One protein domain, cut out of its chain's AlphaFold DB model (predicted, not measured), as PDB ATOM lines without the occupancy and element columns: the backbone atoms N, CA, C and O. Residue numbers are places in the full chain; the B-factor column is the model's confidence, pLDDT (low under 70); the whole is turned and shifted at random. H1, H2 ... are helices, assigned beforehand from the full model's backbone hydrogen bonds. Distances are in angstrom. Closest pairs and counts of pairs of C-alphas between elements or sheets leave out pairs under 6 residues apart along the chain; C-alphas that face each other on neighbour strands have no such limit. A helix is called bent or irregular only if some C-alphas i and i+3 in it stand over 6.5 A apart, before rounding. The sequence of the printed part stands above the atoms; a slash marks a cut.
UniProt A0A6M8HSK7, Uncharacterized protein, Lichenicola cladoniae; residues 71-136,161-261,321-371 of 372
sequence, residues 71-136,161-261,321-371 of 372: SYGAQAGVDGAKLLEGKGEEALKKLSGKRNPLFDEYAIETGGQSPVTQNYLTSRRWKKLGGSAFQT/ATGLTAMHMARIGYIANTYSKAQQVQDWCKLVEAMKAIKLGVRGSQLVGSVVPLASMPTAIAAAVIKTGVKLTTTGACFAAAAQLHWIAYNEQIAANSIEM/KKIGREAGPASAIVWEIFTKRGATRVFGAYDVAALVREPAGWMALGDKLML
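Overview. This is residues 71 to 136, 161 to 261 and 321 to 371 of the 372 residues of an uncharacterized protein of Lichenicola cladoniae (UniProt A0A6M8HSK7). One long helix, H8, runs through the body with other helices round it: H12, H9 and H11 pack on one side, H1 crosses it on another, and H6, half of a hairpin with H5, covers a third. H7 folds back along H8, while H4 starts beside H12 and its residues 126 to 136 stick out. The printed part has 218 residues with twelve named helices, H1 to H12 in chain order, no named strand, and is all helix. It is compact, with a radius of gyration of the C-alphas of 17.0 A and spans of 55 by 42 by 37 A.

Along the chain. H8, residues 230 to 260, is 45.0 A long, from C-alpha 230 at (181.442, 181.542, 201.802) to C-alpha 260 at (191.755, 222.196, 185.545). Before it come H1, residues 71 to 86, 23.2 A; H2, residues 88 to 95; H3, residues 101 to 105; H4, residues 115 to 136, 31.5 A; H5, residues 161 to 178, 25.7 A; H6, residues 183 to 203, 30.1 A; and H7, residues 219 to 227. After it come H9, residues 329 to 338; H10, residues 342 to 347; H11, residues 352 to 357; and H12, residues 361 to 371, ending with C-alpha 371 at (194.214, 189.192, 196.839). H10 is only just irregular: C-alphas 343 and 346 are 6.9 A apart.

Arrangement. H8 is the hub, touching seven helices. Its residues 232 to 244 touch H1 at a steep tilt of 54 degrees, opposite ways; the closest C-alphas, Gly 77 and Gly 236, are 4.1 A apart. Residues 235 to 246 touch H12, closest at C-alphas Phe 239 and Gly 366, 4.7 A. H9 touches H8 at Ala 249 and Ser 331, their closest C-alphas, 4.4 A. H11 is about perpendicular to H8, at 85 degrees. H6 touches H8 too, and H5 and H6 are a hairpin with a shallow tilt of 12 degrees. H7 and H8 are another hairpin. H3 touches H1 and H8. H1 and H2 touch only at the corner; H2 and H4 are near each other. H4 touches H12, closest at C-alphas Thr 117 and Gly 361, 5.5 A. H10 touches no helix. O i to N i+4 pairs are within hydrogen-bond range throughout H2, H3, H4, H5, H6, H9, H11 and H12, and in 11 of 12 in H1, 3 of 5 in H7, 26 of 27 in H8 and 0 of 2 in H10, where 2 of 3 O i to N i+3 pairs are.

Size, cuts and confidence. The farthest C-alphas, Gln 206 and Met 261, are 54.7 A apart. Residues 137 to 160 and 262 to 320 are not printed; the C-alpha gaps are 20.4 A and 12.8 A. The link from H6 to H7 is long, 15 residues. Mean pLDDT of the printed part is 70.3, with 93 residues under 70, among them 71 to 97 and 200 to 233.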
ATOM      1  N   SER A  71     170.824 196.422 191.563       42.75
ATOM      2  CA  SER A  71     170.577 195.061 191.060       42.75
ATOM      3  C   SER A  71     171.616 194.634 190.015       42.75
ATOM      4  O   SER A  71     172.069 193.488 190.028       42.75
ATOM      5  N   TYR A  72     172.075 195.560 189.168       42.28
ATOM      6  CA  TYR A  72     173.079 195.289 188.136       42.28
ATOM      7  C   TYR A  72     174.494 195.128 188.690       42.28
ATOM      8  O   TYR A  72     175.207 194.226 188.258       42.28
ATOM      9  N   GLY A  73     174.901 195.929 189.681       41.81
ATOM     10  CA  GLY A  73     176.182 195.743 190.369       41.81
ATOM     11  C   GLY A  73     176.264 194.382 191.068       41.81
ATOM     12  O   GLY A  73     177.287 193.699 190.991       41.81
ATOM     13  N   ALA A  74     175.157 193.943 191.677       45.44
ATOM     14  CA  ALA A  74     175.042 192.613 192.266       45.44
ATOM     15  C   ALA A  74     175.115 191.505 191.201       45.44
ATOM     16  O   ALA A  74     175.876 190.553 191.375       45.44
ATOM     17  N   GLN A  75     174.402 191.646 190.077       48.31
ATOM     18  CA  GLN A  75     174.432 190.671 188.983       48.31
ATOM     19  C   GLN A  75     175.810 190.591 188.314       48.31
ATOM     20  O   GLN A  75     176.327 189.498 188.115       48.31
ATOM     21  N   ALA A  76     176.464 191.726 188.061       47.00
ATOM     22  CA  ALA A  76     177.828 191.793 187.543       47.00
ATOM     23  C   ALA A  76     178.847 191.141 188.488       47.00
ATOM     24  O   ALA A  76     179.778 190.468 188.042       47.00
ATOM     25  N   GLY A  77     178.651 191.305 189.800       47.00
ATOM     26  CA  GLY A  77     179.404 190.589 190.823       47.00
ATOM     27  C   GLY A  77     179.182 189.080 190.750       47.00
ATOM     28  O   GLY A  77     180.144 188.317 190.693       47.00
ATOM     29  N   VAL A  78     177.924 188.637 190.696       51.78
ATOM     30  CA  VAL A  78     177.555 187.216 190.573       51.78
ATOM     31  C   VAL A  78     178.107 186.602 189.284       51.78
ATOM     32  O   VAL A  78     178.663 185.506 189.329       51.78
ATOM     33  N   ASP A  79     178.025 187.306 188.158       52.81
ATOM     34  CA  ASP A  79     178.553 186.859 186.871       52.81
ATOM     35  C   ASP A  79     180.085 186.811 186.899       52.81
ATOM     36  O   ASP A  79     180.677 185.809 186.500       52.81
ATOM     37  N   GLY A  80     180.740 187.834 187.457       49.62
ATOM     38  CA  GLY A  80     182.186 187.838 187.686       49.62
ATOM     39  C   GLY A  80     182.651 186.667 188.563       49.62
ATOM     40  O   GLY A  80     183.656 186.026 188.255       49.62
ATOM     41  N   ALA A  81     181.895 186.332 189.612       46.44
ATOM     42  CA  ALA A  81     182.194 185.221 190.515       46.44
ATOM     43  C   ALA A  81     181.991 183.847 189.885       46.44
ATOM     44  O   ALA A  81     182.915 183.034 189.902       46.44
ATOM     45  N   LYS A  82     180.813 183.603 189.295       51.19
ATOM     46  CA  LYS A  82     180.478 182.342 188.617       51.19
ATOM     47  C   LYS A  82     181.470 182.029 187.498       51.19
ATOM     48  O   LYS A  82     181.825 180.875 187.281       51.19
ATOM     49  N   LEU A  83     181.953 183.055 186.800       49.56
ATOM     50  CA  LEU A  83     182.928 182.888 185.728       49.56
ATOM     51  C   LEU A  83     184.325 182.528 186.265       49.56
ATOM     52  O   LEU A  83     184.998 181.684 185.676       49.56
ATOM     53  N   LEU A  84     184.756 183.083 187.402       48.06
ATOM     54  CA  LEU A  84     186.057 182.765 188.009       48.06
ATOM     55  C   LEU A  84     186.113 181.397 188.700       48.06
ATOM     56  O   LEU A  84     187.206 180.863 188.892       48.06
ATOM     57  N   GLU A  85     184.966 180.828 189.055       46.97
ATOM     58  CA  GLU A  85     184.886 179.557 189.771       46.97
ATOM     59  C   GLU A  85     185.099 178.324 188.874       46.97
ATOM     60  O   GLU A  85     185.516 177.275 189.357       46.97
ATOM     61  N   GLY A  86     184.874 178.443 187.558       41.16
ATOM     62  CA  GLY A  86     184.812 177.278 186.667       41.16
ATOM     63  C   GLY A  86     186.071 176.948 185.860       41.16
ATOM     64  O   GLY A  86     186.423 175.781 185.733       41.16
ATOM     65  N   LYS A  87     186.742 177.925 185.241       44.50
ATOM     66  CA  LYS A  87     187.801 177.663 184.239       44.50
ATOM     67  C   LYS A  87     188.719 178.871 184.098       44.50
ATOM     68  O   LYS A  87     188.524 179.700 183.212       44.50
ATOM     69  N   GLY A  88     189.710 178.974 184.983       48.25
ATOM     70  CA  GLY A  88     190.509 180.189 185.188       48.25
ATOM     71  C   GLY A  88     191.010 180.883 183.915       48.25
ATOM     72  O   GLY A  88     190.931 182.100 183.843       48.25
ATOM     73  N   GLU A  89     191.467 180.160 182.890       43.59
ATOM     74  CA  GLU A  89     191.969 180.779 181.651       43.59
ATOM     75  C   GLU A  89     190.882 181.144 180.640       43.59
ATOM     76  O   GLU A  89     190.914 182.235 180.074       43.59
ATOM     77  N   GLU A  90     189.911 180.262 180.413       47.78
ATOM     78  CA  GLU A  90     188.858 180.476 179.417       47.78
ATOM     79  C   GLU A  90     187.882 181.567 179.878       47.78
ATOM     80  O   GLU A  90     187.472 182.421 179.092       47.78
ATOM     81  N   ALA A  91     187.572 181.592 181.177       48.94
ATOM     82  CA  ALA A  91     186.757 182.630 181.780       48.94
ATOM     83  C   ALA A  91     187.488 183.972 181.827       48.94
ATOM     84  O   ALA A  91     186.909 184.968 181.413       48.94
ATOM     85  N   LEU A  92     188.769 184.023 182.227       47.44
ATOM     86  CA  LEU A  92     189.532 185.278 182.196       47.44
ATOM     87  C   LEU A  92     189.757 185.799 180.779       47.44
ATOM     88  O   LEU A  92     189.803 187.005 180.615       47.44
ATOM     89  N   LYS A  93     189.866 184.946 179.755       54.00
ATOM     90  CA  LYS A  93     189.973 185.385 178.352       54.00
ATOM     91  C   LYS A  93     188.634 185.899 177.811       54.00
ATOM     92  O   LYS A  93     188.616 186.887 177.088       54.00
ATOM     93  N   LYS A  94     187.513 185.287 178.223       58.38
ATOM     94  CA  LYS A  94     186.148 185.807 177.988       58.38
ATOM     95  C   LYS A  94     185.862 187.089 178.775       58.38
ATOM     96  O   LYS A  94     184.975 187.845 178.394       58.38
ATOM     97  N   LEU A  95     186.571 187.305 179.884       51.84
ATOM     98  CA  LEU A  95     186.437 188.469 180.754       51.84
ATOM     99  C   LEU A  95     187.416 189.590 180.391       51.84
ATOM    100  O   LEU A  95     187.039 190.744 180.517       51.84
ATOM    101  N   SER A  96     188.640 189.309 179.930       56.19
ATOM    102  CA  SER A  96     189.663 190.323 179.657       56.19
ATOM    103  C   SER A  96     189.225 191.179 178.473       56.19
ATOM    104  O   SER A  96     189.307 190.752 177.325       56.19
ATOM    105  N   GLY A  97     188.744 192.385 178.765       63.19
ATOM    106  CA  GLY A  97     188.112 193.269 177.787       63.19
ATOM    107  C   GLY A  97     186.609 193.458 177.989       63.19
ATOM    108  O   GLY A  97     186.038 194.314 177.324       63.19
ATOM    109  N   LYS A  98     185.964 192.741 178.923       76.12
ATOM    110  CA  LYS A  98     184.603 193.082 179.339       76.12
ATOM    111  C   LYS A  98     184.607 194.429 180.041       76.12
ATOM    112  O   LYS A  98     185.287 194.644 181.050       76.12
ATOM    113  N   ARG A  99     183.816 195.323 179.470       80.38
ATOM    114  CA  ARG A  99     183.521 196.641 180.000       80.38
ATOM    115  C   ARG A  99     182.867 196.507 181.372       80.38
ATOM    116  O   ARG A  99     182.161 195.537 181.644       80.38
ATOM    117  N   ASN A 100     183.172 197.442 182.264       81.31
ATOM    118  CA  ASN A 100     182.431 197.600 183.503       81.31
ATOM    119  C   ASN A 100     180.963 197.828 183.115       81.31
ATOM    120  O   ASN A 100     180.710 198.791 182.390       81.31
ATOM    121  N   PRO A 101     180.019 196.988 183.568       80.94
ATOM    122  CA  PRO A 101     178.628 197.071 183.129       80.94
ATOM    123  C   PRO A 101     177.983 198.434 183.411       80.94
ATOM    124  O   PRO A 101     177.093 198.849 182.678       80.94
ATOM    125  N   LEU A 102     178.485 199.181 184.400       80.75
ATOM    126  CA  LEU A 102     178.037 200.554 184.645       80.75
ATOM    127  C   LEU A 102     178.382 201.496 183.481       80.75
ATOM    128  O   LEU A 102     177.609 202.385 183.160       80.75
ATOM    129  N   PHE A 103     179.499 201.294 182.781       81.19
ATOM    130  CA  PHE A 103     179.802 202.111 181.607       81.19
ATOM    131  C   PHE A 103     178.816 201.828 180.462       81.19
ATOM    132  O   PHE A 103     178.454 202.758 179.739       81.19
ATOM    133  N   ASP A 104     178.380 200.574 180.290       78.00
ATOM    134  CA  ASP A 104     177.376 200.212 179.279       78.00
ATOM    135  C   ASP A 104     176.036 200.913 179.550       78.00
ATOM    136  O   ASP A 104     175.424 201.430 178.619       78.00
ATOM    137  N   GLU A 105     175.636 201.015 180.822       66.00
ATOM    138  CA  GLU A 105     174.418 201.713 181.251       66.00
ATOM    139  C   GLU A 105     174.489 203.231 181.019       66.00
ATOM    140  O   GLU A 105     173.525 203.836 180.552       66.00
ATOM    141  N   TYR A 106     175.643 203.852 181.285       68.19
ATOM    142  CA  TYR A 106     175.827 205.303 181.158       68.19
ATOM    143  C   TYR A 106     176.337 205.763 179.779       68.19
ATOM    144  O   TYR A 106     176.747 206.912 179.630       68.19
ATOM    145  N   ALA A 107     176.309 204.885 178.768       54.22
ATOM    146  CA  ALA A 107     176.560 205.192 177.352       54.22
ATOM    147  C   ALA A 107     177.855 205.979 177.042       54.22
ATOM    148  O   ALA A 107     177.939 206.693 176.046       54.22
ATOM    149  N   ILE A 108     178.902 205.841 177.860       60.88
ATOM    150  CA  ILE A 108     180.181 206.516 177.595       60.88
ATOM    151  C   ILE A 108     180.923 205.763 176.492       60.88
ATOM    152  O   ILE A 108     181.430 204.684 176.766       60.88
ATOM    153  N   GLU A 109     181.048 206.291 175.275       55.97
ATOM    154  CA  GLU A 109     181.814 205.662 174.180       55.97
ATOM    155  C   GLU A 109     183.336 205.583 174.459       55.97
ATOM    156  O   GLU A 109     184.179 206.135 173.764       55.97
ATOM    157  N   THR A 110     183.741 204.836 175.477       58.81
ATOM    158  CA  THR A 110     185.094 204.323 175.665       58.81
ATOM    159  C   THR A 110     185.184 202.977 174.950       58.81
ATOM    160  O   THR A 110     185.350 201.937 175.583       58.81
ATOM    161  N   GLY A 111     185.019 202.975 173.623       52.03
ATOM    162  CA  GLY A 111     185.140 201.796 172.751       52.03
ATOM    163  C   GLY A 111     186.586 201.321 172.559       52.03
ATOM    164  O   GLY A 111     186.992 200.975 171.454       52.03
ATOM    165  N   GLY A 112     187.395 201.369 173.617       64.62
ATOM    166  CA  GLY A 112     188.826 201.097 173.574       64.62
ATOM    167  C   GLY A 112     189.182 199.748 174.184       64.62
ATOM    168  O   GLY A 112     188.624 199.332 175.200       64.62
ATOM    169  N   GLN A 113     190.182 199.087 173.597       77.19
ATOM    170  CA  GLN A 113     190.913 198.029 174.290       77.19
ATOM    171  C   GLN A 113     191.403 198.546 175.655       77.19
ATOM    172  O   GLN A 113     191.643 199.738 175.826       77.19
ATOM    173  N   SER A 114     191.553 197.650 176.632       86.44
ATOM    174  CA  SER A 114     192.041 197.982 177.982       86.44
ATOM    175  C   SER A 114     193.445 197.403 178.218       86.44
ATOM    176  O   SER A 114     193.587 196.421 178.959       86.44
ATOM    177  N   PRO A 115     194.480 197.912 177.520       88.44
ATOM    178  CA  PRO A 115     195.824 197.341 177.547       88.44
ATOM    179  C   PRO A 115     196.474 197.373 178.937       88.44
ATOM    180  O   PRO A 115     197.186 196.436 179.288       88.44
ATOM    181  N   VAL A 116     196.227 198.391 179.765       89.38
ATOM    182  CA  VAL A 116     196.780 198.504 181.127       89.38
ATOM    183  C   VAL A 116     196.194 197.425 182.035       89.38
ATOM    184  O   VAL A 116     196.933 196.726 182.732       89.38
ATOM    185  N   THR A 117     194.881 197.219 181.980       89.00
ATOM    186  CA  THR A 117     194.162 196.165 182.701       89.00
ATOM    187  C   THR A 117     194.616 194.791 182.223       89.00
ATOM    188  O   THR A 117     194.894 193.910 183.038       89.00
ATOM    189  N   GLN A 118     194.744 194.594 180.908       87.62
ATOM    190  CA  GLN A 118     195.244 193.340 180.345       87.62
ATOM    191  C   GLN A 118     196.675 193.055 180.812       87.62
ATOM    192  O   GLN A 118     196.932 191.968 181.327       87.62
ATOM    193  N   ASN A 119     197.576 194.038 180.737       89.19
ATOM    194  CA  ASN A 119     198.953 193.929 181.227       89.19
ATOM    195  C   ASN A 119     199.012 193.614 182.728       89.19
ATOM    196  O   ASN A 119     199.849 192.820 183.168       89.19
ATOM    197  N   TYR A 120     198.110 194.193 183.528       89.50
ATOM    198  CA  TYR A 120     197.975 193.854 184.943       89.50
ATOM    199  C   TYR A 120     197.587 192.379 185.134       89.50
ATOM    200  O   TYR A 120     198.265 191.654 185.870       89.50
ATOM    201  N   LEU A 121     196.522 191.922 184.469       88.44
ATOM    202  CA  LEU A 121     195.987 190.568 184.630       88.44
ATOM    203  C   LEU A 121     196.967 189.498 184.120       88.44
ATOM    204  O   LEU A 121     197.158 188.477 184.786       88.44
ATOM    205  N   THR A 122     197.654 189.740 182.999       86.25
ATOM    206  CA  THR A 122     198.688 188.835 182.468       86.25
ATOM    207  C   THR A 122     199.892 188.760 183.401       86.25
ATOM    208  O   THR A 122     200.317 187.661 183.766       86.25
ATOM    209  N   SER A 123     200.382 189.904 183.889       85.62
ATOM    210  CA  SER A 123     201.453 189.954 184.893       85.62
ATOM    211  C   SER A 123     201.062 189.211 186.170       85.62
ATOM    212  O   SER A 123     201.891 188.559 186.807       85.62
ATOM    213  N   ARG A 124     199.788 189.294 186.575       84.06
ATOM    214  CA  ARG A 124     199.290 188.576 187.749       84.06
ATOM    215  C   ARG A 124     199.215 187.073 187.514       84.06
ATOM    216  O   ARG A 124     199.578 186.320 188.417       84.06
ATOM    217  N   ARG A 125     198.794 186.636 186.327       80.75
ATOM    218  CA  ARG A 125     198.772 185.219 185.936       80.75
ATOM    219  C   ARG A 125     200.171 184.615 185.976       80.75
ATOM    220  O   ARG A 125     200.356 183.604 186.646       80.75
ATOM    221  N   TRP A 126     201.157 185.285 185.378       77.25
ATOM    222  CA  TRP A 126     202.560 184.864 185.448       77.25
ATOM    223  C   TRP A 126     203.053 184.723 186.891       77.25
ATOM    224  O   TRP A 126     203.707 183.740 187.227       77.25
ATOM    225  N   LYS A 127     202.664 185.640 187.786       79.25
ATOM    226  CA  LYS A 127     203.002 185.548 189.216       79.25
ATOM    227  C   LYS A 127     202.311 184.388 189.936       79.25
ATOM    228  O   LYS A 127     202.918 183.807 190.829       79.25
ATOM    229  N   LYS A 128     201.062 184.055 189.586       74.56
ATOM    230  CA  LYS A 128     200.362 182.888 190.153       74.56
ATOM    231  C   LYS A 128     201.027 181.586 189.697       74.56
ATOM    232  O   LYS A 128     201.326 180.761 190.549       74.56
ATOM    233  N   LEU A 129     201.328 181.457 188.402       70.25
ATOM    234  CA  LEU A 129     201.980 180.273 187.825       70.25
ATOM    235  C   LEU A 129     203.415 180.078 188.340       70.25
ATOM    236  O   LEU A 129     203.780 178.982 188.756       70.25
ATOM    237  N   GLY A 130     204.216 181.149 188.380       67.94
ATOM    238  CA  GLY A 130     205.576 181.096 188.924       67.94
ATOM    239  C   GLY A 130     205.603 180.814 190.430       67.94
ATOM    240  O   GLY A 130     206.456 180.071 190.904       67.94
ATOM    241  N   GLY A 131     204.633 181.351 191.180       60.56
ATOM    242  CA  GLY A 131     204.487 181.083 192.610       60.56
ATOM    243  C   GLY A 131     204.058 179.646 192.914       60.56
ATOM    244  O   GLY A 131     204.613 179.034 193.822       60.56
ATOM    245  N   SER A 132     203.122 179.081 192.142       56.31
ATOM    246  CA  SER A 132     202.721 177.678 192.302       56.31
ATOM    247  C   SER A 132     203.848 176.719 191.933       56.31
ATOM    248  O   SER A 132     204.067 175.757 192.656       56.31
ATOM    249  N   ALA A 133     204.618 177.004 190.875       45.28
ATOM    250  CA  ALA A 133     205.772 176.183 190.505       45.28
ATOM    251  C   ALA A 133     206.834 176.146 191.621       45.28
ATOM    252  O   ALA A 133     207.342 175.077 191.947       45.28
ATOM    253  N   PHE A 134     207.103 177.283 192.271       42.62
ATOM    254  CA  PHE A 134     208.024 177.347 193.413       42.62
ATOM    255  C   PHE A 134     207.482 176.679 194.686       42.62
ATOM    256  O   PHE A 134     208.257 176.092 195.434       42.62
ATOM    257  N   GLN A 135     206.171 176.732 194.945       47.44
ATOM    258  CA  GLN A 135     205.570 176.066 196.109       47.44
ATOM    259  C   GLN A 135     205.530 174.542 195.955       47.44
ATOM    260  O   GLN A 135     205.794 173.828 196.920       47.44
ATOM    261  N   THR A 136     205.278 174.030 194.748       44.22
ATOM    262  CA  THR A 136     205.335 172.586 194.483       44.22
ATOM    263  C   THR A 136     206.774 172.063 194.536       44.22
ATOM    264  O   THR A 136     206.997 170.965 195.038       44.22
ATOM    265  N   ALA A 161     201.514 188.775 206.478       58.44
ATOM    266  CA  ALA A 161     200.311 188.865 205.652       58.44
ATOM    267  C   ALA A 161     199.135 189.451 206.452       58.44
ATOM    268  O   ALA A 161     198.462 190.365 205.977       58.44
ATOM    269  N   THR A 162     198.950 188.992 207.692       65.06
ATOM    270  CA  THR A 162     197.922 189.498 208.612       65.06
ATOM    271  C   THR A 162     198.143 190.969 208.963       65.06
ATOM    272  O   THR A 162     197.218 191.774 208.854       65.06
ATOM    273  N   GLY A 163     199.379 191.351 209.305       64.81
ATOM    274  CA  GLY A 163     199.726 192.738 209.625       64.81
ATOM    275  C   GLY A 163     199.530 193.691 208.442       64.81
ATOM    276  O   GLY A 163     199.032 194.805 208.611       64.81
ATOM    277  N   LEU A 164     199.849 193.247 207.222       69.38
ATOM    278  CA  LEU A 164     199.630 194.044 206.017       69.38
ATOM    279  C   LEU A 164     198.141 194.253 205.723       69.38
ATOM    280  O   LEU A 164     197.744 195.361 205.356       69.38
ATOM    281  N   THR A 165     197.322 193.214 205.910       69.69
ATOM    282  CA  THR A 165     195.866 193.309 205.759       69.69
ATOM    283  C   THR A 165     195.265 194.235 206.820       69.69
ATOM    284  O   THR A 165     194.474 195.106 206.460       69.69
ATOM    285  N   ALA A 166     195.698 194.149 208.084       66.50
ATOM    286  CA  ALA A 166     195.266 195.055 209.154       66.50
ATOM    287  C   ALA A 166     195.609 196.523 208.860       66.50
ATOM    288  O   ALA A 166     194.748 197.395 208.972       66.50
ATOM    289  N   MET A 167     196.826 196.805 208.381       72.12
ATOM    290  CA  MET A 167     197.194 198.154 207.932       72.12
ATOM    291  C   MET A 167     196.354 198.638 206.743       72.12
ATOM    292  O   MET A 167     196.067 199.832 206.641       72.12
ATOM    293  N   HIS A 168     195.976 197.735 205.832       74.06
ATOM    294  CA  HIS A 168     195.079 198.063 204.726       74.06
ATOM    295  C   HIS A 168     193.693 198.457 205.234       74.06
ATOM    296  O   HIS A 168     193.160 199.456 204.765       74.06
ATOM    297  N   MET A 169     193.140 197.706 206.192       78.44
ATOM    298  CA  MET A 169     191.854 198.029 206.816       78.44
ATOM    299  C   MET A 169     191.932 199.374 207.540       78.44
ATOM    300  O   MET A 169     191.160 200.267 207.230       78.44
ATOM    301  N   ALA A 170     192.946 199.594 208.384       78.31
ATOM    302  CA  ALA A 170     193.103 200.854 209.112       78.31
ATOM    303  C   ALA A 170     193.163 202.084 208.188       78.31
ATOM    304  O   ALA A 170     192.598 203.130 208.502       78.31
ATOM    305  N   ARG A 171     193.829 201.978 207.030       82.31
ATOM    306  CA  ARG A 171     193.905 203.104 206.092       82.31
ATOM    307  C   ARG A 171     192.666 203.261 205.223       82.31
ATOM    308  O   ARG A 171     192.333 204.395 204.898       82.31
ATOM    309  N   ILE A 172     192.000 202.170 204.852       82.38
ATOM    310  CA  ILE A 172     190.690 202.247 204.193       82.38
ATOM    311  C   ILE A 172     189.702 202.949 205.134       82.38
ATOM    312  O   ILE A 172     189.071 203.913 204.708       82.38
ATOM    313  N   GLY A 173     189.689 202.587 206.417       80.62
ATOM    314  CA  GLY A 173     188.891 203.248 207.445       80.62
ATOM    315  C   GLY A 173     189.283 204.710 207.649       80.62
ATOM    316  O   GLY A 173     188.418 205.576 207.740       80.62
ATOM    317  N   TYR A 174     190.581 205.032 207.631       86.25
ATOM    318  CA  TYR A 174     191.036 206.426 207.667       86.25
ATOM    319  C   TYR A 174     190.521 207.235 206.469       86.25
ATOM    320  O   TYR A 174     190.027 208.346 206.653       86.25
ATOM    321  N   ILE A 175     190.604 206.689 205.251       81.50
ATOM    322  CA  ILE A 175     190.077 207.351 204.051       81.50
ATOM    323  C   ILE A 175     188.559 207.521 204.179       81.50
ATOM    324  O   ILE A 175     188.067 208.631 204.007       81.50
ATOM    325  N   ALA A 176     187.827 206.476 204.573       81.75
ATOM    326  CA  ALA A 176     186.383 206.542 204.793       81.75
ATOM    327  C   ALA A 176     185.997 207.663 205.779       81.75
ATOM    328  O   ALA A 176     185.124 208.475 205.480       81.75
ATOM    329  N   ASN A 177     186.711 207.772 206.903       83.81
ATOM    330  CA  ASN A 177     186.475 208.806 207.914       83.81
ATOM    331  C   ASN A 177     186.879 210.214 207.450       83.81
ATOM    332  O   ASN A 177     186.262 211.196 207.855       83.81
ATOM    333  N   THR A 178     187.894 210.325 206.589       87.44
ATOM    334  CA  THR A 178     188.322 211.613 206.012       87.44
ATOM    335  C   THR A 178     187.235 212.200 205.109       87.44
ATOM    336  O   THR A 178     187.059 213.414 205.050       87.44
ATOM    337  N   TYR A 179     186.459 211.342 204.443       84.94
ATOM    338  CA  TYR A 179     185.383 211.736 203.538       84.94
ATOM    339  C   TYR A 179     184.002 211.455 204.143       84.94
ATOM    340  O   TYR A 179     183.154 210.787 203.548       84.94
ATOM    341  N   SER A 180     183.756 212.024 205.328       81.31
ATOM    342  CA  SER A 180     182.525 211.835 206.113       81.31
ATOM    343  C   SER A 180     181.228 212.203 205.370       81.31
ATOM    344  O   SER A 180     180.171 211.657 205.669       81.31
ATOM    345  N   LYS A 181     181.302 213.081 204.363       85.62
ATOM    346  CA  LYS A 181     180.155 213.499 203.535       85.62
ATOM    347  C   LYS A 181     179.799 212.513 202.413       85.62
ATOM    348  O   LYS A 181     178.717 212.611 201.846       85.62
ATOM    349  N   ALA A 182     180.687 211.578 202.079       83.44
ATOM    350  CA  ALA A 182     180.492 210.613 200.999       83.44
ATOM    351  C   ALA A 182     180.028 209.255 201.556       83.44
ATOM    352  O   ALA A 182     180.778 208.277 201.521       83.44
ATOM    353  N   GLN A 183     178.792 209.193 202.072       85.00
ATOM    354  CA  GLN A 183     178.235 207.996 202.729       85.00
ATOM    355  C   GLN A 183     178.379 206.736 201.864       85.00
ATOM    356  O   GLN A 183     178.869 205.712 202.331       85.00
ATOM    357  N   GLN A 184     178.062 206.846 200.572       83.62
ATOM    358  CA  GLN A 184     178.180 205.734 199.631       83.62
ATOM    359  C   GLN A 184     179.604 205.157 199.596       83.62
ATOM    360  O   GLN A 184     179.784 203.943 199.592       83.62
ATOM    361  N   VAL A 185     180.630 206.011 199.590       78.75
ATOM    362  CA  VAL A 185     182.027 205.564 199.560       78.75
ATOM    363  C   VAL A 185     182.413 204.870 200.868       78.75
ATOM    364  O   VAL A 185     183.102 203.850 200.837       78.75
ATOM    365  N   GLN A 186     181.926 205.365 202.008       82.12
ATOM    366  CA  GLN A 186     182.142 204.722 203.304       82.12
ATOM    367  C   GLN A 186     181.519 203.327 203.362       82.12
ATOM    368  O   GLN A 186     182.149 202.406 203.876       82.12
ATOM    369  N   ASP A 187     180.322 203.148 202.807       83.44
ATOM    370  CA  ASP A 187     179.649 201.848 202.794       83.44
ATOM    371  C   ASP A 187     180.438 200.828 201.956       83.44
ATOM    372  O   ASP A 187     180.633 199.684 202.376       83.44
ATOM    373  N   TRP A 188     181.004 201.256 200.821       80.38
ATOM    374  CA  TRP A 188     181.912 200.423 200.025       80.38
ATOM    375  C   TRP A 188     183.237 200.132 200.741       80.38
ATOM    376  O   TRP A 188     183.745 199.013 200.648       80.38
ATOM    377  N   CYS A 189     183.791 201.088 201.494       79.00
ATOM    378  CA  CYS A 189     184.965 200.860 202.341       79.00
ATOM    379  C   CYS A 189     184.698 199.805 203.415       79.00
ATOM    380  O   CYS A 189     185.464 198.848 203.525       79.00
ATOM    381  N   LYS A 190     183.596 199.946 204.157       80.94
ATOM    382  CA  LYS A 190     183.179 198.999 205.199       80.94
ATOM    383  C   LYS A 190     182.950 197.608 204.626       80.94
ATOM    384  O   LYS A 190     183.359 196.621 205.227       80.94
ATOM    385  N   LEU A 191     182.365 197.521 203.434       80.19
ATOM    386  CA  LEU A 191     182.220 196.255 202.733       80.19
ATOM    387  C   LEU A 191     183.582 195.630 202.396       80.19
ATOM    388  O   LEU A 191     183.796 194.441 202.628       80.19
ATOM    389  N   VAL A 192     184.515 196.412 201.846       78.31
ATOM    390  CA  VAL A 192     185.869 195.935 201.527       78.31
ATOM    391  C   VAL A 192     186.608 195.476 202.788       78.31
ATOM    392  O   VAL A 192     187.300 194.456 202.751       78.31
ATOM    393  N   GLU A 193     186.456 196.187 203.904       81.00
ATOM    394  CA  GLU A 193     186.978 195.781 205.213       81.00
ATOM    395  C   GLU A 193     186.347 194.477 205.697       81.00
ATOM    396  O   GLU A 193     187.077 193.549 206.043       81.00
ATOM    397  N   ALA A 194     185.019 194.355 205.639       77.25
ATOM    398  CA  ALA A 194     184.301 193.144 206.022       77.25
ATOM    399  C   ALA A 194     184.752 191.933 205.194       77.25
ATOM    400  O   ALA A 194     185.041 190.875 205.747       77.25
ATOM    401  N   MET A 195     184.907 192.087 203.875       73.25
ATOM    402  CA  MET A 195     185.392 191.010 203.004       73.25
ATOM    403  C   MET A 195     186.833 190.597 203.333       73.25
ATOM    404  O   MET A 195     187.146 189.404 203.352       73.25
ATOM    405  N   LYS A 196     187.715 191.554 203.647       76.75
ATOM    406  CA  LYS A 196     189.089 191.264 204.097       76.75
ATOM    407  C   LYS A 196     189.109 190.578 205.456       76.75
ATOM    408  O   LYS A 196     189.884 189.643 205.636       76.75
ATOM    409  N   ALA A 197     188.256 191.004 206.383       72.94
ATOM    410  CA  ALA A 197     188.122 190.393 207.698       72.94
ATOM    411  C   ALA A 197     187.616 188.948 207.587       72.94
ATOM    412  O   ALA A 197     188.219 188.046 208.165       72.94
ATOM    413  N   ILE A 198     186.591 188.700 206.762       71.00
ATOM    414  CA  ILE A 198     186.095 187.348 206.461       71.00
ATOM    415  C   ILE A 198     187.219 186.499 205.874       71.00
ATOM    416  O   ILE A 198     187.449 185.380 206.317       71.00
ATOM    417  N   LYS A 199     187.971 187.024 204.906       71.81
ATOM    418  CA  LYS A 199     189.071 186.284 204.287       71.81
ATOM    419  C   LYS A 199     190.223 186.008 205.251       71.81
ATOM    420  O   LYS A 199     190.826 184.936 205.177       71.81
ATOM    421  N   LEU A 200     190.521 186.944 206.148       67.06
ATOM    422  CA  LEU A 200     191.481 186.746 207.226       67.06
ATOM    423  C   LEU A 200     190.996 185.651 208.180       67.06
ATOM    424  O   LEU A 200     191.775 184.763 208.498       67.06
ATOM    425  N   GLY A 201     189.713 185.654 208.548       61.22
ATOM    426  CA  GLY A 201     189.095 184.621 209.380       61.22
ATOM    427  C   GLY A 201     189.046 183.247 208.708       61.22
ATOM    428  O   GLY A 201     189.340 182.246 209.346       61.22
ATOM    429  N   VAL A 202     188.768 183.176 207.402       63.38
ATOM    430  CA  VAL A 202     188.778 181.918 206.630       63.38
ATOM    431  C   VAL A 202     190.195 181.355 206.503       63.38
ATOM    432  O   VAL A 202     190.385 180.146 206.585       63.38
ATOM    433  N   ARG A 203     191.204 182.214 206.303       61.62
ATOM    434  CA  ARG A 203     192.619 181.797 206.300       61.62
ATOM    435  C   ARG A 203     193.141 181.492 207.697       61.62
ATOM    436  O   ARG A 203     194.090 180.732 207.841       61.62
ATOM    437  N   GLY A 204     192.543 182.125 208.693       49.25
ATOM    438  CA  GLY A 204     192.934 182.083 210.081       49.25
ATOM    439  C   GLY A 204     191.926 181.349 210.936       49.25
ATOM    440  O   GLY A 204     191.821 181.712 212.087       49.25
ATOM    441  N   SER A 205     191.216 180.321 210.460       45.28
ATOM    442  CA  SER A 205     190.280 179.508 211.262       45.28
ATOM    443  C   SER A 205     190.959 178.657 212.362       45.28
ATOM    444  O   SER A 205     190.397 177.683 212.852       45.28
ATOM    445  N   GLN A 206     192.142 179.091 212.813       44.94
ATOM    446  CA  GLN A 206     192.679 178.905 214.165       44.94
ATOM    447  C   GLN A 206     192.372 180.090 215.123       44.94
ATOM    448  O   GLN A 206     192.760 180.055 216.283       44.94
ATOM    449  N   LEU A 207     191.664 181.130 214.678       42.28
ATOM    450  CA  LEU A 207     191.265 182.329 215.423       42.28
ATOM    451  C   LEU A 207     189.747 182.494 215.297       42.28
ATOM    452  O   LEU A 207     189.225 183.253 214.482       42.28
ATOM    453  N   VAL A 208     189.026 181.708 216.089       33.00
ATOM    454  CA  VAL A 208     187.573 181.810 216.255       33.00
ATOM    455  C   VAL A 208     187.263 182.935 217.247       33.00
ATOM    456  O   VAL A 208     187.915 183.018 218.283       33.00
ATOM    457  N   GLY A 209     186.231 183.749 216.972       33.94
ATOM    458  CA  GLY A 209     185.436 184.325 218.067       33.94
ATOM    459  C   GLY A 209     184.890 185.750 217.961       33.94
ATOM    460  O   GLY A 209     184.207 186.156 218.890       33.94
ATOM    461  N   SER A 210     185.127 186.536 216.906       37.28
ATOM    462  CA  SER A 210     184.435 187.837 216.788       37.28
ATOM    463  C   SER A 210     184.301 188.315 215.344       37.28
ATOM    464  O   SER A 210     185.187 188.955 214.785       37.28
ATOM    465  N   VAL A 211     183.164 188.013 214.716       39.09
ATOM    466  CA  VAL A 211     182.744 188.737 213.511       39.09
ATOM    467  C   VAL A 211     181.863 189.897 213.965       39.09
ATOM    468  O   VAL A 211     180.834 189.706 214.607       39.09
ATOM    469  N   VAL A 212     182.349 191.099 213.662       41.84
ATOM    470  CA  VAL A 212     181.756 192.421 213.904       41.84
ATOM    471  C   VAL A 212     180.279 192.462 213.466       41.84
ATOM    472  O   VAL A 212     179.956 191.908 212.412       41.84
ATOM    473  N   PRO A 213     179.376 193.124 214.219       34.44
ATOM    474  CA  PRO A 213     177.962 193.219 213.861       34.44
ATOM    475  C   PRO A 213     177.773 193.891 212.490       34.44
ATOM    476  O   PRO A 213     178.086 195.064 212.297       34.44
ATOM    477  N   LEU A 214     177.225 193.126 211.542       42.00
ATOM    478  CA  LEU A 214     176.977 193.448 210.125       42.00
ATOM    479  C   LEU A 214     175.882 194.516 209.887       42.00
ATOM    480  O   LEU A 214     175.359 194.629 208.781       42.00
ATOM    481  N   ALA A 215     175.521 195.304 210.900       35.91
ATOM    482  CA  ALA A 215     174.318 196.140 210.908       35.91
ATOM    483  C   ALA A 215     174.352 197.343 209.942       35.91
ATOM    484  O   ALA A 215     173.314 197.949 209.705       35.91
ATOM    485  N   SER A 216     175.510 197.694 209.368       39.88
ATOM    486  CA  SER A 216     175.645 198.832 208.438       39.88
ATOM    487  C   SER A 216     176.155 198.446 207.045       39.88
ATOM    488  O   SER A 216     176.721 199.284 206.346       39.88
ATOM    489  N   MET A 217     176.066 197.173 206.667       41.12
ATOM    490  CA  MET A 217     176.418 196.731 205.315       41.12
ATOM    491  C   MET A 217     175.284 197.073 204.339       41.12
ATOM    492  O   MET A 217     174.122 197.031 204.740       41.12
ATOM    493  N   PRO A 218     175.570 197.292 203.044       43.88
ATOM    494  CA  PRO A 218     174.555 197.154 202.007       43.88
ATOM    495  C   PRO A 218     173.926 195.755 202.127       43.88
ATOM    496  O   PRO A 218     174.582 194.740 201.867       43.88
ATOM    497  N   THR A 219     172.671 195.696 202.574       47.72
ATOM    498  CA  THR A 219     171.957 194.493 203.050       47.72
ATOM    499  C   THR A 219     171.957 193.345 202.028       47.72
ATOM    500  O   THR A 219     171.962 192.169 202.395       47.72
ATOM    501  N   ALA A 220     172.080 193.680 200.739       41.22
ATOM    502  CA  ALA A 220     172.224 192.747 199.619       41.22
ATOM    503  C   ALA A 220     173.424 191.802 199.713       41.22
ATOM    504  O   ALA A 220     173.346 190.655 199.275       41.22
ATOM    505  N   ILE A 221     174.527 192.247 200.308       44.12
ATOM    506  CA  ILE A 221     175.771 191.476 200.302       44.12
ATOM    507  C   ILE A 221     175.866 190.577 201.535       44.12
ATOM    508  O   ILE A 221     176.317 189.437 201.428       44.12
ATOM    509  N   ALA A 222     175.350 191.033 202.680       41.56
ATOM    510  CA  ALA A 222     175.239 190.210 203.884       41.56
ATOM    511  C   ALA A 222     174.316 188.994 203.658       41.56
ATOM    512  O   ALA A 222     174.679 187.875 204.018       41.56
ATOM    513  N   ALA A 223     173.179 189.181 202.976       43.88
ATOM    514  CA  ALA A 223     172.250 188.095 202.648       43.88
ATOM    515  C   ALA A 223     172.839 187.075 201.649       43.88
ATOM    516  O   ALA A 223     172.598 185.871 201.766       43.88
ATOM    517  N   ALA A 224     173.658 187.530 200.691       42.03
ATOM    518  CA  ALA A 224     174.317 186.653 199.726       42.03
ATOM    519  C   ALA A 224     175.367 185.750 200.395       42.03
ATOM    520  O   ALA A 224     175.366 184.543 200.149       42.03
ATOM    521  N   VAL A 225     176.204 186.305 201.286       43.41
ATOM    522  CA  VAL A 225     177.277 185.589 202.014       43.41
ATOM    523  C   VAL A 225     176.765 184.370 202.780       43.41
ATOM    524  O   VAL A 225     177.455 183.352 202.847       43.41
ATOM    525  N   ILE A 226     175.541 184.451 203.288       49.28
ATOM    526  CA  ILE A 226     174.943 183.436 204.149       49.28
ATOM    527  C   ILE A 226     174.346 182.258 203.348       49.28
ATOM    528  O   ILE A 226     174.352 181.126 203.830       49.28
ATOM    529  N   LYS A 227     173.874 182.469 202.107       41.41
ATOM    530  CA  LYS A 227     173.026 181.486 201.395       41.41
ATOM    531  C   LYS A 227     173.748 180.560 200.400       41.41
ATOM    532  O   LYS A 227     173.155 179.577 199.973       41.41
ATOM    533  N   THR A 228     174.994 180.837 199.999       41.59
ATOM    534  CA  THR A 228     175.636 180.132 198.851       41.59
ATOM    535  C   THR A 228     177.027 179.539 199.109       41.59
ATOM    536  O   THR A 228     177.703 179.109 198.182       41.59
ATOM    537  N   GLY A 229     177.451 179.432 200.370       46.75
ATOM    538  CA  GLY A 229     178.803 178.985 200.698       46.75
ATOM    539  C   GLY A 229     179.817 180.121 200.522       46.75
ATOM    540  O   GLY A 229     179.882 180.803 199.501       46.75
ATOM    541  N   VAL A 230     180.623 180.336 201.558       53.91
ATOM    542  CA  VAL A 230     181.442 181.542 201.802       53.91
ATOM    543  C   VAL A 230     182.384 181.929 200.642       53.91
ATOM    544  O   VAL A 230     182.764 183.092 200.493       53.91
ATOM    545  N   LYS A 231     182.781 180.972 199.795       53.38
ATOM    546  CA  LYS A 231     183.806 181.170 198.755       53.38
ATOM    547  C   LYS A 231     183.268 181.833 197.476       53.38
ATOM    548  O   LYS A 231     183.939 182.697 196.906       53.38
ATOM    549  N   LEU A 232     182.057 181.467 197.062       53.28
ATOM    550  CA  LEU A 232     181.371 182.000 195.875       53.28
ATOM    551  C   LEU A 232     180.939 183.452 196.076       53.28
ATOM    552  O   LEU A 232     181.093 184.310 195.206       53.28
ATOM    553  N   THR A 233     180.452 183.735 197.276       65.31
ATOM    554  CA  THR A 233     179.826 185.003 197.650       65.31
ATOM    555  C   THR A 233     180.837 186.113 197.845       65.31
ATOM    556  O   THR A 233     180.639 187.218 197.346       65.31
ATOM    557  N   THR A 234     181.965 185.805 198.487       71.88
ATOM    558  CA  THR A 234     183.046 186.779 198.692       71.88
ATOM    559  C   THR A 234     183.623 187.244 197.356       71.88
ATOM    560  O   THR A 234     183.908 188.426 197.180       71.88
ATOM    561  N   THR A 235     183.746 186.335 196.382       78.12
ATOM    562  CA  THR A 235     184.211 186.698 195.038       78.12
ATOM    563  C   THR A 235     183.231 187.657 194.372       78.12
ATOM    564  O   THR A 235     183.644 188.712 193.897       78.12
ATOM    565  N   GLY A 236     181.931 187.353 194.397       78.88
ATOM    566  CA  GLY A 236     180.941 188.199 193.728       78.88
ATOM    567  C   GLY A 236     180.797 189.566 194.363       78.88
ATOM    568  O   GLY A 236     180.786 190.575 193.662       78.88
ATOM    569  N   ALA A 237     180.812 189.610 195.691       78.06
ATOM    570  CA  ALA A 237     180.822 190.850 196.448       78.06
ATOM    571  C   ALA A 237     182.057 191.716 196.132       78.06
ATOM    572  O   ALA A 237     181.915 192.920 195.923       78.06
ATOM    573  N   CYS A 238     183.249 191.117 196.011       82.50
ATOM    574  CA  CYS A 238     184.466 191.840 195.629       82.50
ATOM    575  C   CYS A 238     184.357 192.461 194.235       82.50
ATOM    576  O   CYS A 238     184.766 193.605 194.045       82.50
ATOM    577  N   PHE A 239     183.814 191.730 193.260       85.12
ATOM    578  CA  PHE A 239     183.668 192.237 191.895       85.12
ATOM    579  C   PHE A 239     182.554 193.279 191.765       85.12
ATOM    580  O   PHE A 239     182.749 194.265 191.057       85.12
ATOM    581  N   ALA A 240     181.448 193.133 192.500       83.06
ATOM    582  CA  ALA A 240     180.409 194.159 192.599       83.06
ATOM    583  C   ALA A 240     180.967 195.460 193.204       83.06
ATOM    584  O   ALA A 240     180.822 196.537 192.628       83.06
ATOM    585  N   ALA A 241     181.681 195.345 194.330       85.31
ATOM    586  CA  ALA A 241     182.332 196.476 194.982       85.31
ATOM    587  C   ALA A 241     183.368 197.141 194.075       85.31
ATOM    588  O   ALA A 241     183.437 198.367 193.998       85.31
ATOM    589  N   ALA A 242     184.151 196.338 193.353       90.06
ATOM    590  CA  ALA A 242     185.118 196.840 192.394       90.06
ATOM    591  C   ALA A 242     184.450 197.593 191.239       90.06
ATOM    592  O   ALA A 242     184.914 198.673 190.896       90.06
ATOM    593  N   ALA A 243     183.367 197.069 190.659       89.12
ATOM    594  CA  ALA A 243     182.640 197.732 189.578       89.12
ATOM    595  C   ALA A 243     182.132 199.118 190.000       89.12
ATOM    596  O   ALA A 243     182.357 200.098 189.284       89.12
ATOM    597  N   GLN A 244     181.530 199.214 191.190       88.38
ATOM    598  CA  GLN A 244     181.006 200.478 191.699       88.38
ATOM    599  C   GLN A 244     182.118 201.465 192.078       88.38
ATOM    600  O   GLN A 244     182.078 202.617 191.648       88.38
ATOM    601  N   LEU A 245     183.131 201.035 192.841       90.62
ATOM    602  CA  LEU A 245     184.265 201.896 193.207       90.62
ATOM    603  C   LEU A 245     185.009 202.401 191.969       90.62
ATOM    604  O   LEU A 245     185.410 203.560 191.920       90.62
ATOM    605  N   HIS A 246     185.162 201.543 190.961       93.25
ATOM    606  CA  HIS A 246     185.775 201.898 189.691       93.25
ATOM    607  C   HIS A 246     184.980 202.984 188.956       93.25
ATOM    608  O   HIS A 246     185.569 203.957 188.496       93.25
ATOM    609  N   TRP A 247     183.653 202.854 188.894       91.62
ATOM    610  CA  TRP A 247     182.780 203.856 188.278       91.62
ATOM    611  C   TRP A 247     182.830 205.214 188.994       91.62
ATOM    612  O   TRP A 247     182.993 206.247 188.348       91.62
ATOM    613  N   ILE A 248     182.754 205.225 190.328       92.19
ATOM    614  CA  ILE A 248     182.821 206.475 191.104       92.19
ATOM    615  C   ILE A 248     184.190 207.143 190.915       92.19
ATOM    616  O   ILE A 248     184.255 208.339 190.636       92.19
ATOM    617  N   ALA A 249     185.281 206.371 190.987       92.88
ATOM    618  CA  ALA A 249     186.632 206.887 190.771       92.88
ATOM    619  C   ALA A 249     186.820 207.461 189.356       92.88
ATOM    620  O   ALA A 249     187.496 208.469 189.171       92.88
ATOM    621  N   TYR A 250     186.205 206.842 188.348       93.25
ATOM    622  CA  TYR A 250     186.226 207.351 186.981       93.25
ATOM    623  C   TYR A 250     185.561 208.731 186.874       93.25
ATOM    624  O   TYR A 250     186.158 209.662 186.330       93.25
ATOM    625  N   ASN A 251     184.376 208.894 187.465       91.69
ATOM    626  CA  ASN A 251     183.653 210.166 187.463       91.69
ATOM    627  C   ASN A 251     184.404 211.270 188.218       91.69
ATOM    628  O   ASN A 251     184.474 212.400 187.740       91.69
ATOM    629  N   GLU A 252     185.014 210.942 189.360       92.38
ATOM    630  CA  GLU A 252     185.880 211.867 190.102       92.38
ATOM    631  C   GLU A 252     187.050 212.357 189.240       92.38
ATOM    632  O   GLU A 252     187.337 213.553 189.198       92.38
ATOM    633  N   GLN A 253     187.709 211.454 188.503       91.50
ATOM    634  CA  GLN A 253     188.813 211.836 187.623       91.50
ATOM    635  C   GLN A 253     188.360 212.718 186.464       91.50
ATOM    636  O   GLN A 253     189.095 213.630 186.089       91.50
ATOM    637  N   ILE A 254     187.181 212.467 185.888       89.12
ATOM    638  CA  ILE A 254     186.612 213.359 184.872       89.12
ATOM    639  C   ILE A 254     186.365 214.741 185.474       89.12
ATOM    640  O   ILE A 254     186.834 215.727 184.913       89.12
ATOM    641  N   ALA A 255     185.688 214.815 186.623       88.56
ATOM    642  CA  ALA A 255     185.370 216.082 187.276       88.56
ATOM    643  C   ALA A 255     186.633 216.897 187.601       88.56
ATOM    644  O   ALA A 255     186.687 218.091 187.311       88.56
ATOM    645  N   ALA A 256     187.675 216.246 188.126       88.25
ATOM    646  CA  ALA A 256     188.953 216.889 188.420       88.25
ATOM    647  C   ALA A 256     189.645 217.438 187.159       88.25
ATOM    648  O   ALA A 256     190.141 218.564 187.177       88.25
ATOM    649  N   ASN A 257     189.629 216.691 186.046       84.69
ATOM    650  CA  ASN A 257     190.207 217.166 184.782       84.69
ATOM    651  C   ASN A 257     189.416 218.351 184.203       84.69
ATOM    652  O   ASN A 257     190.008 219.248 183.609       84.69
ATOM    653  N   SER A 258     188.091 218.365 184.374       83.06
ATOM    654  CA  SER A 258     187.230 219.447 183.880       83.06
ATOM    655  C   SER A 258     187.470 220.771 184.611       83.06
ATOM    656  O   SER A 258     187.417 221.825 183.985       83.06
ATOM    657  N   ILE A 259     187.772 220.735 185.915       74.56
ATOM    658  CA  ILE A 259     188.079 221.940 186.705       74.56
ATOM    659  C   ILE A 259     189.421 222.552 186.276       74.56
ATOM    660  O   ILE A 259     189.531 223.770 186.177       74.56
ATOM    661  N   GLU A 260     190.426 221.725 185.973       71.75
ATOM    662  CA  GLU A 260     191.755 222.196 185.545       71.75
ATOM    663  C   GLU A 260     191.735 222.854 184.150       71.75
ATOM    664  O   GLU A 260     192.595 223.677 183.845       71.75
ATOM    665  N   MET A 261     190.741 222.538 183.312       62.19
ATOM    666  CA  MET A 261     190.573 223.152 181.990       62.19
ATOM    667  C   MET A 261     189.894 224.523 182.010       62.19
ATOM    668  O   MET A 261     189.900 225.205 180.983       62.19
ATOM    669  N   LYS A 321     198.789 213.877 184.323       51.44
ATOM    670  CA  LYS A 321     199.070 214.303 185.681       51.44
ATOM    671  C   LYS A 321     198.452 213.230 186.568       51.44
ATOM    672  O   LYS A 321     197.368 212.723 186.265       51.44
ATOM    673  N   LYS A 322     199.190 212.808 187.596       59.12
ATOM    674  CA  LYS A 322     198.866 211.683 188.491       59.12
ATOM    675  C   LYS A 322     197.647 212.001 189.370       59.12
ATOM    676  O   LYS A 322     197.724 211.965 190.590       59.12
ATOM    677  N   ILE A 323     196.507 212.267 188.748       64.31
ATOM    678  CA  ILE A 323     195.236 212.655 189.363       64.31
ATOM    679  C   ILE A 323     194.589 211.451 190.083       64.31
ATOM    680  O   ILE A 323     193.552 211.568 190.724       64.31
ATOM    681  N   GLY A 324     195.248 210.284 190.073       70.25
ATOM    682  CA  GLY A 324     194.738 209.045 190.651       70.25
ATOM    683  C   GLY A 324     194.385 209.117 192.140       70.25
ATOM    684  O   GLY A 324     193.448 208.445 192.536       70.25
ATOM    685  N   ARG A 325     195.076 209.912 192.969       82.25
ATOM    686  CA  ARG A 325     194.726 210.052 194.402       82.25
ATOM    687  C   ARG A 325     193.924 211.316 194.714       82.25
ATOM    688  O   ARG A 325     193.123 211.304 195.638       82.25
ATOM    689  N   GLU A 326     194.171 212.396 193.984       87.00
ATOM    690  CA  GLU A 326     193.660 213.738 194.303       87.00
ATOM    691  C   GLU A 326     192.280 214.018 193.698       87.00
ATOM    692  O   GLU A 326     191.623 214.964 194.115       87.00
ATOM    693  N   ALA A 327     191.816 213.181 192.763       89.50
ATOM    694  CA  ALA A 327     190.515 213.350 192.118       89.50
ATOM    695  C   ALA A 327     189.323 213.285 193.081       89.50
ATOM    696  O   ALA A 327     188.312 213.943 192.854       89.50
ATOM    697  N   GLY A 328     189.427 212.486 194.143       90.62
ATOM    698  CA  GLY A 328     188.333 212.292 195.082       90.62
ATOM    699  C   GLY A 328     188.485 211.047 195.959       90.62
ATOM    700  O   GLY A 328     189.497 210.337 195.879       90.62
ATOM    701  N   PRO A 329     187.501 210.799 196.840       91.00
ATOM    702  CA  PRO A 329     187.534 209.700 197.796       91.00
ATOM    703  C   PRO A 329     187.658 208.313 197.160       91.00
ATOM    704  O   PRO A 329     188.499 207.522 197.594       91.00
ATOM    705  N   ALA A 330     186.862 207.994 196.138       91.56
ATOM    706  CA  ALA A 330     186.911 206.683 195.495       91.56
ATOM    707  C   ALA A 330     188.250 206.468 194.780       91.56
ATOM    708  O   ALA A 330     188.863 205.410 194.908       91.56
ATOM    709  N   SER A 331     188.761 207.493 194.106       92.94
ATOM    710  CA  SER A 331     190.063 207.488 193.441       92.94
ATOM    711  C   SER A 331     191.195 207.278 194.447       92.94
ATOM    712  O   SER A 331     192.062 206.429 194.232       92.94
ATOM    713  N   ALA A 332     191.140 207.937 195.610       90.62
ATOM    714  CA  ALA A 332     192.077 207.713 196.709       90.62
ATOM    715  C   ALA A 332     192.029 206.272 197.251       90.62
ATOM    716  O   ALA A 332     193.077 205.698 197.559       90.62
ATOM    717  N   ILE A 333     190.843 205.661 197.335       89.62
ATOM    718  CA  ILE A 333     190.681 204.259 197.754       89.62
ATOM    719  C   ILE A 333     191.266 203.309 196.718       89.62
ATOM    720  O   ILE A 333     192.042 202.422 197.072       89.62
ATOM    721  N   VAL A 334     190.931 203.493 195.439       91.94
ATOM    722  CA  VAL A 334     191.473 202.671 194.353       91.94
ATOM    723  C   VAL A 334     192.997 202.816 194.314       91.94
ATOM    724  O   VAL A 334     193.711 201.812 194.269       91.94
ATOM    725  N   TRP A 335     193.518 204.037 194.456       92.38
ATOM    726  CA  TRP A 335     194.949 204.297 194.607       92.38
ATOM    727  C   TRP A 335     195.556 203.510 195.765       92.38
ATOM    728  O   TRP A 335     196.582 202.846 195.592       92.38
ATOM    729  N   GLU A 336     194.926 203.528 196.938       88.94
ATOM    730  CA  GLU A 336     195.418 202.801 198.103       88.94
ATOM    731  C   GLU A 336     195.390 201.282 197.893       88.94
ATOM    732  O   GLU A 336     196.360 200.608 198.229       88.94
ATOM    733  N   ILE A 337     194.334 200.737 197.280       88.62
ATOM    734  CA  ILE A 337     194.199 199.305 196.961       88.62
ATOM    735  C   ILE A 337     195.328 198.829 196.035       88.62
ATOM    736  O   ILE A 337     195.858 197.723 196.203       88.62
ATOM    737  N   PHE A 338     195.729 199.656 195.072       89.56
ATOM    738  CA  PHE A 338     196.815 199.332 194.150       89.56
ATOM    739  C   PHE A 338     198.207 199.697 194.675       89.56
ATOM    740  O   PHE A 338     199.196 199.121 194.210       89.56
ATOM    741  N   THR A 339     198.316 200.580 195.667       86.38
ATOM    742  CA  THR A 339     199.600 200.977 196.250       86.38
ATOM    743  C   THR A 339     200.295 199.764 196.872       86.38
ATOM    744  O   THR A 339     199.842 199.173 197.850       86.38
ATOM    745  N   LYS A 340     201.433 199.362 196.293       74.75
ATOM    746  CA  LYS A 340     202.231 198.245 196.816       74.75
ATOM    747  C   LYS A 340     202.877 198.622 198.144       74.75
ATOM    748  O   LYS A 340     203.433 199.712 198.291       74.75
ATOM    749  N   ARG A 341     202.889 197.668 199.073       65.19
ATOM    750  CA  ARG A 341     203.567 197.766 200.368       65.19
ATOM    751  C   ARG A 341     204.504 196.571 200.581       65.19
ATOM    752  O   ARG A 341     204.275 195.485 200.044       65.19
ATOM    753  N   GLY A 342     205.570 196.792 201.349       63.31
ATOM    754  CA  GLY A 342     206.586 195.783 201.673       63.31
ATOM    755  C   GLY A 342     207.537 195.443 200.518       63.31
ATOM    756  O   GLY A 342     207.684 196.214 199.568       63.31
ATOM    757  N   ALA A 343     208.158 194.259 200.585       46.12
ATOM    758  CA  ALA A 343     209.189 193.780 199.652       46.12
ATOM    759  C   ALA A 343     208.750 193.721 198.172       46.12
ATOM    760  O   ALA A 343     209.576 193.601 197.278       46.12
ATOM    761  N   THR A 344     207.453 193.863 197.873       56.66
ATOM    762  CA  THR A 344     206.936 193.885 196.493       56.66
ATOM    763  C   THR A 344     207.071 195.242 195.787       56.66
ATOM    764  O   THR A 344     206.722 195.353 194.606       56.66
ATOM    765  N   ARG A 345     207.596 196.275 196.469       61.47
ATOM    766  CA  ARG A 345     207.826 197.622 195.909       61.47
ATOM    767  C   ARG A 345     208.778 197.638 194.709       61.47
ATOM    768  O   ARG A 345     208.591 198.461 193.821       61.47
ATOM    769  N   VAL A 346     209.718 196.695 194.638       60.94
ATOM    770  CA  VAL A 346     210.685 196.564 193.527       60.94
ATOM    771  C   VAL A 346     210.038 196.269 192.169       60.94
ATOM    772  O   VAL A 346     210.658 196.481 191.138       60.94
ATOM    773  N   PHE A 347     208.768 195.855 192.125       64.44
ATOM    774  CA  PHE A 347     208.096 195.489 190.872       64.44
ATOM    775  C   PHE A 347     207.352 196.651 190.180       64.44
ATOM    776  O   PHE A 347     206.378 196.393 189.471       64.44
ATOM    777  N   GLY A 348     207.722 197.906 190.447       71.69
ATOM    778  CA  GLY A 348     207.129 199.103 189.828       71.69
ATOM    779  C   GLY A 348     205.783 199.548 190.422       71.69
ATOM    780  O   GLY A 348     205.079 198.768 191.073       71.69
ATOM    781  N   ALA A 349     205.426 200.816 190.210       80.94
ATOM    782  CA  ALA A 349     204.119 201.373 190.567       80.94
ATOM    783  C   ALA A 349     203.075 201.035 189.490       80.94
ATOM    784  O   ALA A 349     203.412 200.940 188.313       80.94
ATOM    785  N   TYR A 350     201.817 200.839 189.889       88.75
ATOM    786  CA  TYR A 350     200.719 200.724 188.928       88.75
ATOM    787  C   TYR A 350     200.278 202.121 188.497       88.75
ATOM    788  O   TYR A 350     200.169 203.013 189.342       88.75
ATOM    789  N   ASP A 351     199.988 202.299 187.211       90.88
ATOM    790  CA  ASP A 351     199.307 203.498 186.730       90.88
ATOM    791  C   ASP A 351     197.811 203.378 187.035       90.88
ATOM    792  O   ASP A 351     197.010 202.903 186.232       90.88
ATOM    793  N   VAL A 352     197.449 203.737 188.267       91.69
ATOM    794  CA  VAL A 352     196.070 203.630 188.750       91.69
ATOM    795  C   VAL A 352     195.142 204.583 187.999       91.69
ATOM    796  O   VAL A 352     193.983 204.249 187.779       91.69
ATOM    797  N   ALA A 353     195.641 205.748 187.581       91.50
ATOM    798  CA  ALA A 353     194.844 206.694 186.812       91.50
ATOM    799  C   ALA A 353     194.477 206.096 185.449       91.50
ATOM    800  O   ALA A 353     193.308 206.102 185.073       91.50
ATOM    801  N   ALA A 354     195.446 205.499 184.748       90.75
ATOM    802  CA  ALA A 354     195.165 204.793 183.503       90.75
ATOM    803  C   ALA A 354     194.229 203.596 183.718       90.75
ATOM    804  O   ALA A 354     193.297 203.405 182.945       90.75
ATOM    805  N   LEU A 355     194.421 202.837 184.800       91.88
ATOM    806  CA  LEU A 355     193.577 201.687 185.120       91.88
ATOM    807  C   LEU A 355     192.117 202.084 185.372       91.88
ATOM    808  O   LEU A 355     191.230 201.402 184.885       91.88
ATOM    809  N   VAL A 356     191.865 203.191 186.079       92.69
ATOM    810  CA  VAL A 356     190.505 203.714 186.322       92.69
ATOM    811  C   VAL A 356     189.846 204.247 185.045       92.69
ATOM    812  O   VAL A 356     188.629 204.196 184.908       92.69
ATOM    813  N   ARG A 357     190.635 204.768 184.101       90.88
ATOM    814  CA  ARG A 357     190.127 205.275 182.816       90.88
ATOM    815  C   ARG A 357     189.752 204.169 181.840       90.88
ATOM    816  O   ARG A 357     189.015 204.425 180.890       90.88
ATOM    817  N   GLU A 358     190.267 202.962 182.041       90.81
ATOM    818  CA  GLU A 358     189.959 201.837 181.175       90.81
ATOM    819  C   GLU A 358     188.616 201.200 181.532       90.81
ATOM    820  O   GLU A 358     188.374 200.885 182.696       90.81
ATOM    821  N   PRO A 359     187.768 200.877 180.542       90.19
ATOM    822  CA  PRO A 359     186.465 200.275 180.807       90.19
ATOM    823  C   PRO A 359     186.578 198.942 181.561       90.19
ATOM    824  O   PRO A 359     185.689 198.599 182.334       90.19
ATOM    825  N   ALA A 360     187.673 198.198 181.386       90.44
ATOM    826  CA  ALA A 360     187.923 196.928 182.065       90.44
ATOM    827  C   ALA A 360     188.608 197.055 183.446       90.44
ATOM    828  O   ALA A 360     188.792 196.037 184.120       90.44
ATOM    829  N   GLY A 361     188.971 198.264 183.894       91.00
ATOM    830  CA  GLY A 361     189.771 198.498 185.106       91.00
ATOM    831  C   GLY A 361     189.186 197.902 186.386       91.00
ATOM    832  O   GLY A 361     189.920 197.419 187.257       91.00
ATOM    833  N   TRP A 362     187.856 197.820 186.465       92.94
ATOM    834  CA  TRP A 362     187.133 197.174 187.562       92.94
ATOM    835  C   TRP A 362     187.563 195.723 187.808       92.94
ATOM    836  O   TRP A 362     187.560 195.272 188.950       92.94
ATOM    837  N   MET A 363     187.988 194.982 186.781       89.88
ATOM    838  CA  MET A 363     188.429 193.599 186.964       89.88
ATOM    839  C   MET A 363     189.777 193.506 187.660       89.88
ATOM    840  O   MET A 363     189.988 192.623 188.491       89.88
ATOM    841  N   ALA A 364     190.697 194.414 187.335       92.25
ATOM    842  CA  ALA A 364     191.965 194.487 188.040       92.25
ATOM    843  C   ALA A 364     191.735 194.888 189.501       92.25
ATOM    844  O   ALA A 364     192.379 194.337 190.394       92.25
ATOM    845  N   LEU A 365     190.785 195.797 189.752       91.50
ATOM    846  CA  LEU A 365     190.385 196.178 191.102       91.50
ATOM    847  C   LEU A 365     189.756 194.993 191.857       91.50
ATOM    848  O   LEU A 365     190.144 194.729 192.992       91.50
ATOM    849  N   GLY A 366     188.874 194.226 191.211       89.94
ATOM    850  CA  GLY A 366     188.264 193.014 191.765       89.94
ATOM    851  C   GLY A 366     189.288 191.927 192.091       89.94
ATOM    852  O   GLY A 366     189.307 191.421 193.213       89.94
ATOM    853  N   ASP A 367     190.216 191.622 191.173       88.56
ATOM    854  CA  ASP A 367     191.338 190.708 191.448       88.56
ATOM    855  C   ASP A 367     192.177 191.224 192.622       88.56
ATOM    856  O   ASP A 367     192.520 190.456 193.517       88.56
ATOM    857  N   LYS A 368     192.458 192.529 192.690       88.06
ATOM    858  CA  LYS A 368     193.243 193.105 193.784       88.06
ATOM    859  C   LYS A 368     192.537 192.997 195.137       88.06
ATOM    860  O   LYS A 368     193.179 192.604 196.114       88.06
ATOM    861  N   LEU A 369     191.237 193.283 195.195       84.88
ATOM    862  CA  LEU A 369     190.405 193.081 196.383       84.88
ATOM    863  C   LEU A 369     190.396 191.612 196.813       84.88
ATOM    864  O   LEU A 369     190.550 191.319 197.993       84.88
ATOM    865  N   MET A 370     190.347 190.692 195.851       82.12
ATOM    866  CA  MET A 370     190.428 189.252 196.090       82.12
ATOM    867  C   MET A 370     191.807 188.760 196.523       82.12
ATOM    868  O   MET A 370     191.937 187.607 196.941       82.12
ATOM    869  N   LEU A 371     192.856 189.579 196.449       78.81
ATOM    870  CA  LEU A 371     194.214 189.192 196.839       78.81
ATOM    871  C   LEU A 371     194.579 189.614 198.248       78.81
ATOM    872  O   LEU A 371     195.181 188.805 198.962       78.81
TER     873      LEU A 371